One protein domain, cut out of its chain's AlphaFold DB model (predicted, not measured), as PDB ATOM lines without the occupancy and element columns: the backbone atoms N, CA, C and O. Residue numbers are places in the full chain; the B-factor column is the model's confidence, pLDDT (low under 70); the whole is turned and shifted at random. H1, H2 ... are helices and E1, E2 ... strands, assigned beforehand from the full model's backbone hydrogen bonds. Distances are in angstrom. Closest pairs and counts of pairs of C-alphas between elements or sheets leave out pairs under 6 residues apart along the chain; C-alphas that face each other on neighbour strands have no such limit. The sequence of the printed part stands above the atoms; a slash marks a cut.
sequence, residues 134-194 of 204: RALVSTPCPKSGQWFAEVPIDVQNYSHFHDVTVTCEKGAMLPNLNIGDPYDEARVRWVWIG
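AT A GLANCE: This is residues 134 to 194 of the 204 residues of an uncharacterized protein of Dyella sp. OK004 (UniProt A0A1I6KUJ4). A small, strongly twisted sheet of four antiparallel strands curls so that its hollow face is covered by loops, residues 137 to 141 and part of the long link 169 to 181, while its other face is bare. Two short helices, H1 and H2, stand separately beyond the same end of the sheet. The 61 printed residues hold E1, E2, H1, E3, H2 and E4 in that order along the chain, and the sheet's order is E1, E4, E2, E3. The class is mixed, helices and strands, with under half of the residues, 27, in named elements. The whole is compact, with a radius of gyration of the C-alphas of 10.8 A, and elongated, spanning 30 by 18 by 14 A.

IN THESE COORDINATES: E1, residues 134 to 136, begins at C-alpha 134 (-104.065, 41.748, 58.424) and is 7.1 A long from first to last C-alpha. E2, residues 145 to 150, is 15.9 A long and begins at C-alpha 145 (-106.639, 30.456, 53.837). H1, residues 158 to 161, is 5.3 A long. E3, residues 165 to 168, is 9.7 A long. H2, residues 182 to 187, is 8.8 A long. E4, residues 189 to 192, is 9.8 A long and ends at C-alpha 192 (-103.219, 36.494, 54.837).

HOW THE PARTS SIT: E1 and E3 are the edge strands. E1 and E4 are antiparallel at 142 degrees, with N 135 and O 190 within hydrogen-bond range at 2.8 A. E4 and E2 are antiparallel at 148 degrees, with N 150 and O 189 2.7 A apart. E2 and E3 are antiparallel at 138 degrees, with N 147 and O 166 2.8 A apart. From edge to edge the strands' lines turn by 92 degrees, and the way across the sheet turns by 64 degrees. E3, H2 and E4 form a split strand-helix-strand unit, two strands running the same way with a helix between them in the chain and E2 between them in the sheet; its crossover is right-handed. H2 is only just not on the sheet, with 4 pairs of C-alphas within 10 A; its closest C-alphas to E1 are those of Ala 186 and Leu 136, 7.4 A apart. H1 is also only just not on the sheet, again with 4 such pairs; its closest C-alphas to E2 are those of Phe 161 and Ala 149, 7.2 A apart. H1 and H2 are apart. In H2 every O i to N i+4 pair is within hydrogen-bond range, while H1 is too short for such a pair.

THE WHOLE: The two C-alphas farthest apart are those of Asp 154 and Lys 170, at 30.0 A. The printed part has no cut. The link from E3 to H2, 13 residues, is long; those from H1 to E3 and from H2 to E4 are tight. The mean pLDDT of the printed part is 87.4, and residue 162 alone is under 70.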
ATOM      1  N   ARG A 134    -104.703  41.940  57.116       89.50
ATOM      2  CA  ARG A 134    -104.065  41.748  58.424       89.50
ATOM      3  C   ARG A 134    -105.106  41.519  59.508       89.50
ATOM      4  O   ARG A 134    -106.201  42.072  59.445       89.50
ATOM      5  N   ALA A 135    -104.740  40.746  60.514       91.50
ATOM      6  CA  ALA A 135    -105.540  40.498  61.700       91.50
ATOM      7  C   ALA A 135    -104.636  40.366  62.933       91.50
ATOM      8  O   ALA A 135    -103.434  40.128  62.817       91.50
ATOM      9  N   LEU A 136    -105.199  40.578  64.120       93.12
ATOM     10  CA  LEU A 136    -104.471  40.437  65.382       93.12
ATOM     11  C   LEU A 136    -104.463  38.973  65.828       93.12
ATOM     12  O   LEU A 136    -105.303  38.172  65.411       93.12
ATOM     13  N   VAL A 137    -103.552  38.635  66.732       92.62
ATOM     14  CA  VAL A 137    -103.631  37.376  67.482       92.62
ATOM     15  C   VAL A 137    -104.965  37.270  68.225       92.62
ATOM     16  O   VAL A 137    -105.555  38.286  68.601       92.62
ATOM     17  N   SER A 138    -105.469  36.048  68.410       91.88
ATOM     18  CA  SER A 138    -106.743  35.778  69.096       91.88
ATOM     19  C   SER A 138    -107.973  36.492  68.509       91.88
ATOM     20  O   SER A 138    -108.995  36.614  69.183       91.88
ATOM     21  N   THR A 139    -107.912  36.961  67.255       94.00
ATOM     22  CA  THR A 139    -109.080  37.502  66.544       94.00
ATOM     23  C   THR A 139    -109.630  36.516  65.514       94.00
ATOM     24  O   THR A 139    -108.868  35.701  64.985       94.00
ATOM     25  N   PRO A 140    -110.940  36.572  65.200       94.12
ATOM     26  CA  PRO A 140    -111.509  35.758  64.137       94.12
ATOM     27  C   PRO A 140    -110.862  36.069  62.786       94.12
ATOM     28  O   PRO A 140    -110.769  37.231  62.392       94.12
ATOM     29  N   CYS A 141    -110.492  35.032  62.040       91.75
ATOM     30  CA  CYS A 141    -109.935  35.128  60.700       91.75
ATOM     31  C   CYS A 141    -110.920  35.833  59.760       91.75
ATOM     32  O   CYS A 141    -112.002  35.301  59.488       91.75
ATOM     33  N   PRO A 142    -110.556  36.995  59.194       89.62
ATOM     34  CA  PRO A 142    -111.399  37.689  58.222       89.62
ATOM     35  C   PRO A 142    -111.605  36.890  56.925       89.62
ATOM     36  O   PRO A 142    -112.638  37.024  56.260       89.62
ATOM     37  N   LYS A 143    -110.618  36.057  56.569       87.69
ATOM     38  CA  LYS A 143    -110.556  35.249  55.345       87.69
ATOM     39  C   LYS A 143    -110.097  33.825  55.652       87.69
ATOM     40  O   LYS A 143    -109.208  33.621  56.478       87.69
ATOM     41  N   SER A 144    -110.674  32.856  54.943       87.88
ATOM     42  CA  SER A 144    -110.150  31.490  54.932       87.88
ATOM     43  C   SER A 144    -108.854  31.441  54.128       87.88
ATOM     44  O   SER A 144    -108.756  32.072  53.074       87.88
ATOM     45  N   GLY A 145    -107.870  30.678  54.584       87.56
ATOM     46  CA  GLY A 145    -106.639  30.456  53.837       87.56
ATOM     47  C   GLY A 145    -105.407  30.325  54.713       87.56
ATOM     48  O   GLY A 145    -105.501  29.995  55.894       87.56
ATOM     49  N   GLN A 146    -104.250  30.560  54.109       87.00
ATOM     50  CA  GLN A 146    -102.969  30.598  54.787       87.00
ATOM     51  C   GLN A 146    -102.675  31.998  55.312       87.00
ATOM     52  O   GLN A 146    -102.904  33.003  54.640       87.00
ATOM     53  N   TRP A 147    -102.137  32.036  56.519       89.19
ATOM     54  CA  TRP A 147    -101.742  33.238  57.229       89.19
ATOM     55  C   TRP A 147    -100.296  33.078  57.682       89.19
ATOM     56  O   TRP A 147     -99.928  31.989  58.121       89.19
ATOM     57  N   PHE A 148     -99.486  34.130  57.598       88.19
ATOM     58  CA  PHE A 148     -98.161  34.174  58.217       88.19
ATOM     59  C   PHE A 148     -98.138  35.166  59.378       88.19
ATOM     60  O   PHE A 148     -98.889  36.143  59.379       88.19
ATOM     61  N   ALA A 149     -97.288  34.903  60.362       89.62
ATOM     62  CA  ALA A 149     -97.060  35.789  61.487       89.62
ATOM     63  C   ALA A 149     -96.003  36.850  61.150       89.62
ATOM     64  O   ALA A 149     -94.828  36.549  60.970       89.62
ATOM     65  N   GLU A 150     -96.421  38.105  61.113       87.69
ATOM     66  CA  GLU A 150     -95.565  39.285  61.110       87.69
ATOM     67  C   GLU A 150     -95.245  39.646  62.570       87.69
ATOM     68  O   GLU A 150     -96.082  40.185  63.303       87.69
ATOM     69  N   VAL A 151     -94.034  39.292  63.006       88.56
ATOM     70  CA  VAL A 151     -93.518  39.569  64.355       88.56
ATOM     71  C   VAL A 151     -92.559  40.766  64.278       88.56
ATOM     72  O   VAL A 151     -91.752  40.823  63.355       88.56
ATOM     73  N   PRO A 152     -92.614  41.752  65.185       86.81
ATOM     74  CA  PRO A 152     -91.628  42.831  65.195       86.81
ATOM     75  C   PRO A 152     -90.210  42.325  65.513       86.81
ATOM     76  O   PRO A 152     -90.035  41.456  66.363       86.81
ATOM     77  N   ILE A 153     -89.191  42.887  64.855       84.81
ATOM     78  CA  ILE A 153     -87.787  42.447  64.987       84.81
ATOM     79  C   ILE A 153     -87.211  42.632  66.400       84.81
ATOM     80  O   ILE A 153     -86.265  41.949  66.783       84.81
ATOM     81  N   ASP A 154     -87.772  43.561  67.171       87.75
ATOM     82  CA  ASP A 154     -87.381  43.865  68.545       87.75
ATOM     83  C   ASP A 154     -88.023  42.932  69.585       87.75
ATOM     84  O   ASP A 154     -87.669  43.011  70.758       87.75
ATOM     85  N   VAL A 155     -88.926  42.034  69.172       85.06
ATOM     86  CA  VAL A 155     -89.498  41.006  70.051       85.06
ATOM     87  C   VAL A 155     -88.442  39.960  70.394       85.06
ATOM     88  O   VAL A 155     -87.724  39.446  69.527       85.06
ATOM     89  N   GLN A 156     -88.370  39.591  71.672       79.19
ATOM     90  CA  GLN A 156     -87.458  38.544  72.116       79.19
ATOM     91  C   GLN A 156     -87.766  37.226  71.391       79.19
ATOM     92  O   GLN A 156     -88.919  36.826  71.257       79.19
ATOM     93  N   ASN A 157     -86.727  36.528  70.925       76.31
ATOM     94  CA  ASN A 157     -86.870  35.294  70.143       76.31
ATOM     95  C   ASN A 157     -87.600  35.481  68.797       76.31
ATOM     96  O   ASN A 157     -88.087  34.496  68.247       76.31
ATOM     97  N   TYR A 158     -87.633  36.697  68.228       75.88
ATOM     98  CA  TYR A 158     -88.191  36.980  66.893       75.88
ATOM     99  C   TYR A 158     -87.806  35.920  65.846       75.88
ATOM    100  O   TYR A 158     -88.663  35.417  65.119       75.88
ATOM    101  N   SER A 159     -86.540  35.493  65.824       71.56
ATOM    102  CA  SER A 159     -86.033  34.476  64.893       71.56
ATOM    103  C   SER A 159     -86.758  33.122  64.974       71.56
ATOM    104  O   SER A 159     -86.765  32.376  64.000       71.56
ATOM    105  N   HIS A 160     -87.410  32.797  66.088       74.81
ATOM    106  CA  HIS A 160     -88.209  31.579  66.233       74.81
ATOM    107  C   HIS A 160     -89.631  31.718  65.673       74.81
ATOM    108  O   HIS A 160     -90.255  30.707  65.346       74.81
ATOM    109  N   PHE A 161     -90.134  32.950  65.551       75.25
ATOM    110  CA  PHE A 161     -91.543  33.237  65.274       75.25
ATOM    111  C   PHE A 161     -91.798  33.984  63.960       75.25
ATOM    112  O   PHE A 161     -92.919  33.925  63.461       75.25
ATOM    113  N   HIS A 162     -90.780  34.626  63.376       68.38
ATOM    114  CA  HIS A 162     -90.880  35.475  62.175       68.38
ATOM    115  C   HIS A 162     -91.401  34.794  60.901       68.38
ATOM    116  O   HIS A 162     -91.631  35.447  59.890       68.38
ATOM    117  N   ASP A 163     -91.610  33.488  60.985       70.06
ATOM    118  CA  ASP A 163     -91.782  32.586  59.864       70.06
ATOM    119  C   ASP A 163     -92.973  31.623  60.071       70.06
ATOM    120  O   ASP A 163     -93.210  30.703  59.283       70.06
ATOM    121  N   VAL A 164     -93.753  31.785  61.148       83.19
ATOM    122  CA  VAL A 164     -94.875  30.884  61.450       83.19
ATOM    123  C   VAL A 164     -95.994  31.079  60.431       83.19
ATOM    124  O   VAL A 164     -96.457  32.193  60.206       83.19
ATOM    125  N   THR A 165     -96.472  29.977  59.847       85.94
ATOM    126  CA  THR A 165     -97.646  29.969  58.965       85.94
ATOM    127  C   THR A 165     -98.724  29.039  59.502       85.94
ATOM    128  O   THR A 165     -98.425  27.973  60.043       85.94
ATOM    129  N   VAL A 166     -99.986  29.434  59.350       88.62
ATOM    130  CA  VAL A 166    -101.155  28.658  59.779       88.62
ATOM    131  C   VAL A 166    -102.208  28.645  58.686       88.62
ATOM    132  O   VAL A 166    -102.318  29.582  57.898       88.62
ATOM    133  N   THR A 167    -102.997  27.577  58.635       90.19
ATOM    134  CA  THR A 167    -104.245  27.580  57.868       90.19
ATOM    135  C   THR A 167    -105.372  27.934  58.818       90.19
ATOM    136  O   THR A 167    -105.483  27.331  59.883       90.19
ATOM    137  N   CYS A 168    -106.194  28.903  58.440       91.62
ATOM    138  CA  CYS A 168    -107.331  29.328  59.231       91.62
ATOM    139  C   CYS A 168    -108.575  29.429  58.359       91.62
ATOM    140  O   CYS A 168    -108.513  29.938  57.240       91.62
ATOM    141  N   GLU A 169    -109.707  28.963  58.873       92.75
ATOM    142  CA  GLU A 169    -111.011  29.172  58.254       92.75
ATOM    143  C   GLU A 169    -111.607  30.505  58.705       92.75
ATOM    144  O   GLU A 169    -111.393  30.952  59.830       92.75
ATOM    145  N   LYS A 170    -112.375  31.158  57.833       91.19
ATOM    146  CA  LYS A 170    -113.047  32.413  58.160       91.19
ATOM    147  C   LYS A 170    -113.905  32.254  59.418       91.19
ATOM    148  O   LYS A 170    -114.743  31.363  59.495       91.19
ATOM    149  N   GLY A 171    -113.730  33.168  60.368       91.88
ATOM    150  CA  GLY A 171    -114.420  33.149  61.656       91.88
ATOM    151  C   GLY A 171    -113.752  32.280  62.727       91.88
ATOM    152  O   GLY A 171    -114.038  32.488  63.903       91.88
ATOM    153  N   ALA A 172    -112.839  31.370  62.366       94.69
ATOM    154  CA  ALA A 172    -112.012  30.666  63.345       94.69
ATOM    155  C   ALA A 172    -110.988  31.624  63.969       94.69
ATOM    156  O   ALA A 172    -110.609  32.618  63.355       94.69
ATOM    157  N   MET A 173    -110.546  31.348  65.195       95.12
ATOM    158  CA  MET A 173    -109.599  32.222  65.890       95.12
ATOM    159  C   MET A 173    -108.175  32.029  65.374       95.12
ATOM    160  O   MET A 173    -107.694  30.900  65.260       95.12
ATOM    161  N   LEU A 174    -107.482  33.141  65.129       93.94
ATOM    162  CA  LEU A 174    -106.046  33.127  64.887       93.94
ATOM    163  C   LEU A 174    -105.300  32.740  66.164       93.94
ATOM    164  O   LEU A 174    -105.588  33.298  67.227       93.94
ATOM    165  N   PRO A 175    -104.330  31.818  66.078       93.06
ATOM    166  CA  PRO A 175    -103.631  31.354  67.259       93.06
ATOM    167  C   PRO A 175    -102.699  32.434  67.816       93.06
ATOM    168  O   PRO A 175    -102.203  33.299  67.089       93.06
ATOM    169  N   ASN A 176    -102.439  32.336  69.116       91.50
ATOM    170  CA  ASN A 176    -101.295  32.993  69.736       91.50
ATOM    171  C   ASN A 176    -100.020  32.213  69.392       91.50
ATOM    172  O   ASN A 176    -100.049  30.988  69.234       91.50
ATOM    173  N   LEU A 177     -98.900  32.921  69.302       88.31
ATOM    174  CA  LEU A 177     -97.571  32.343  69.124       88.31
ATOM    175  C   LEU A 177     -96.947  31.902  70.450       88.31
ATOM    176  O   LEU A 177     -95.990  31.131  70.435       88.31
ATOM    177  N   ASN A 178     -97.531  32.319  71.577       88.81
ATOM    178  CA  ASN A 178     -97.052  32.033  72.928       88.81
ATOM    179  C   ASN A 178     -95.608  32.515  73.122       88.81
ATOM    180  O   ASN A 178     -94.760  31.779  73.626       88.81
ATOM    181  N   ILE A 179     -95.341  33.762  72.727       86.50
ATOM    182  CA  ILE A 179     -94.023  34.402  72.864       86.50
ATOM    183  C   ILE A 179     -93.599  34.482  74.342       86.50
ATOM    184  O   ILE A 179     -92.412  34.449  74.656       86.50
ATOM    185  N   GLY A 180     -94.574  34.514  75.254       82.75
ATOM    186  CA  GLY A 180     -94.384  34.488  76.705       82.75
ATOM    187  C   GLY A 180     -94.641  35.842  77.359       82.75
ATOM    188  O   GLY A 180     -95.183  35.879  78.462       82.75
ATOM    189  N   ASP A 181     -94.345  36.936  76.656       88.50
ATOM    190  CA  ASP A 181     -94.698  38.292  77.071       88.50
ATOM    191  C   ASP A 181     -96.008  38.762  76.395       88.50
ATOM    192  O   ASP A 181     -96.095  38.774  75.162       88.50
ATOM    193  N   PRO A 182     -97.047  39.154  77.160       89.38
ATOM    194  CA  PRO A 182     -98.323  39.593  76.594       89.38
ATOM    195  C   PRO A 182     -98.244  40.879  75.765       89.38
ATOM    196  O   PRO A 182     -99.079  41.078  74.880       89.38
ATOM    197  N   TYR A 183     -97.290  41.769  76.057       90.19
ATOM    198  CA  TYR A 183     -97.132  43.017  75.315       90.19
ATOM    199  C   TYR A 183     -96.571  42.741  73.917       90.19
ATOM    200  O   TYR A 183     -97.123  43.228  72.931       90.19
ATOM    201  N   ASP A 184     -95.553  41.890  73.812       91.19
ATOM    202  CA  ASP A 184     -95.014  41.447  72.528       91.19
ATOM    203  C   ASP A 184     -96.016  40.602  71.733       91.19
ATOM    204  O   ASP A 184     -96.180  40.808  70.527       91.19
ATOM    205  N   GLU A 185     -96.771  39.725  72.399       90.31
ATOM    206  CA  GLU A 185     -97.832  38.935  71.763       90.31
ATOM    207  C   GLU A 185     -98.900  39.839  71.115       90.31
ATOM    208  O   GLU A 185     -99.291  39.630  69.965       90.31
ATOM    209  N   ALA A 186     -99.313  40.916  71.790       90.38
ATOM    210  CA  ALA A 186    -100.290  41.874  71.261       90.38
ATOM    211  C   ALA A 186     -99.788  42.663  70.031       90.38
ATOM    212  O   ALA A 186    -100.584  43.265  69.293       90.38
ATOM    213  N   ARG A 187     -98.474  42.679  69.784       91.19
ATOM    214  CA  ARG A 187     -97.851  43.356  68.637       91.19
ATOM    215  C   ARG A 187     -97.749  42.469  67.401       91.19
ATOM    216  O   ARG A 187     -97.590  43.004  66.305       91.19
ATOM    217  N   VAL A 188     -97.909  41.154  67.545       90.38
ATOM    218  CA  VAL A 188     -97.937  40.221  66.415       90.38
ATOM    219  C   VAL A 188     -99.128  40.528  65.508       90.38
ATOM    220  O   VAL A 188    -100.237  40.845  65.962       90.38
ATOM    221  N   ARG A 189     -98.904  40.453  64.197       91.62
ATOM    222  CA  ARG A 189     -99.957  40.545  63.184       91.62
ATOM    223  C   ARG A 189     -99.963  39.274  62.360       91.62
ATOM    224  O   ARG A 189     -98.933  38.839  61.877       91.62
ATOM    225  N   TRP A 190    -101.133  38.694  62.161       92.12
ATOM    226  CA  TRP A 190    -101.322  37.669  61.150       92.12
ATOM    227  C   TRP A 190    -101.652  38.333  59.833       92.12
ATOM    228  O   TRP A 190    -102.482  39.240  59.768       92.12
ATOM    229  N   VAL A 191    -101.038  37.850  58.770       89.12
ATOM    230  CA  VAL A 191    -101.215  38.391  57.435       89.12
ATOM    231  C   VAL A 191    -101.595  37.272  56.484       89.12
ATOM    232  O   VAL A 191    -100.913  36.253  56.384       89.12
ATOM    233  N   TRP A 192    -102.707  37.462  55.789       88.19
ATOM    234  CA  TRP A 192    -103.219  36.494  54.837       88.19
ATOM    235  C   TRP A 192    -102.360  36.467  53.572       88.19
ATOM    236  O   TRP A 192    -102.108  37.508  52.968       88.19
ATOM    237  N   ILE A 193    -101.958  35.263  53.167       84.31
ATOM    238  CA  ILE A 193    -101.115  34.983  51.992       84.31
ATOM    239  C   ILE A 193    -101.820  34.063  50.993       84.31
ATOM    240  O   ILE A 193    -101.175  33.357  50.213       84.31
ATOM    241  N   GLY A 194    -103.151  34.043  51.028       79.00
ATOM    242  CA  GLY A 194    -103.983  33.377  50.034       79.00
ATOM    243  C   GLY A 194    -104.736  32.140  50.502       79.00
ATOM    244  O   GLY A 194    -104.665  31.751  51.666       79.00
TER     245      GLY A 194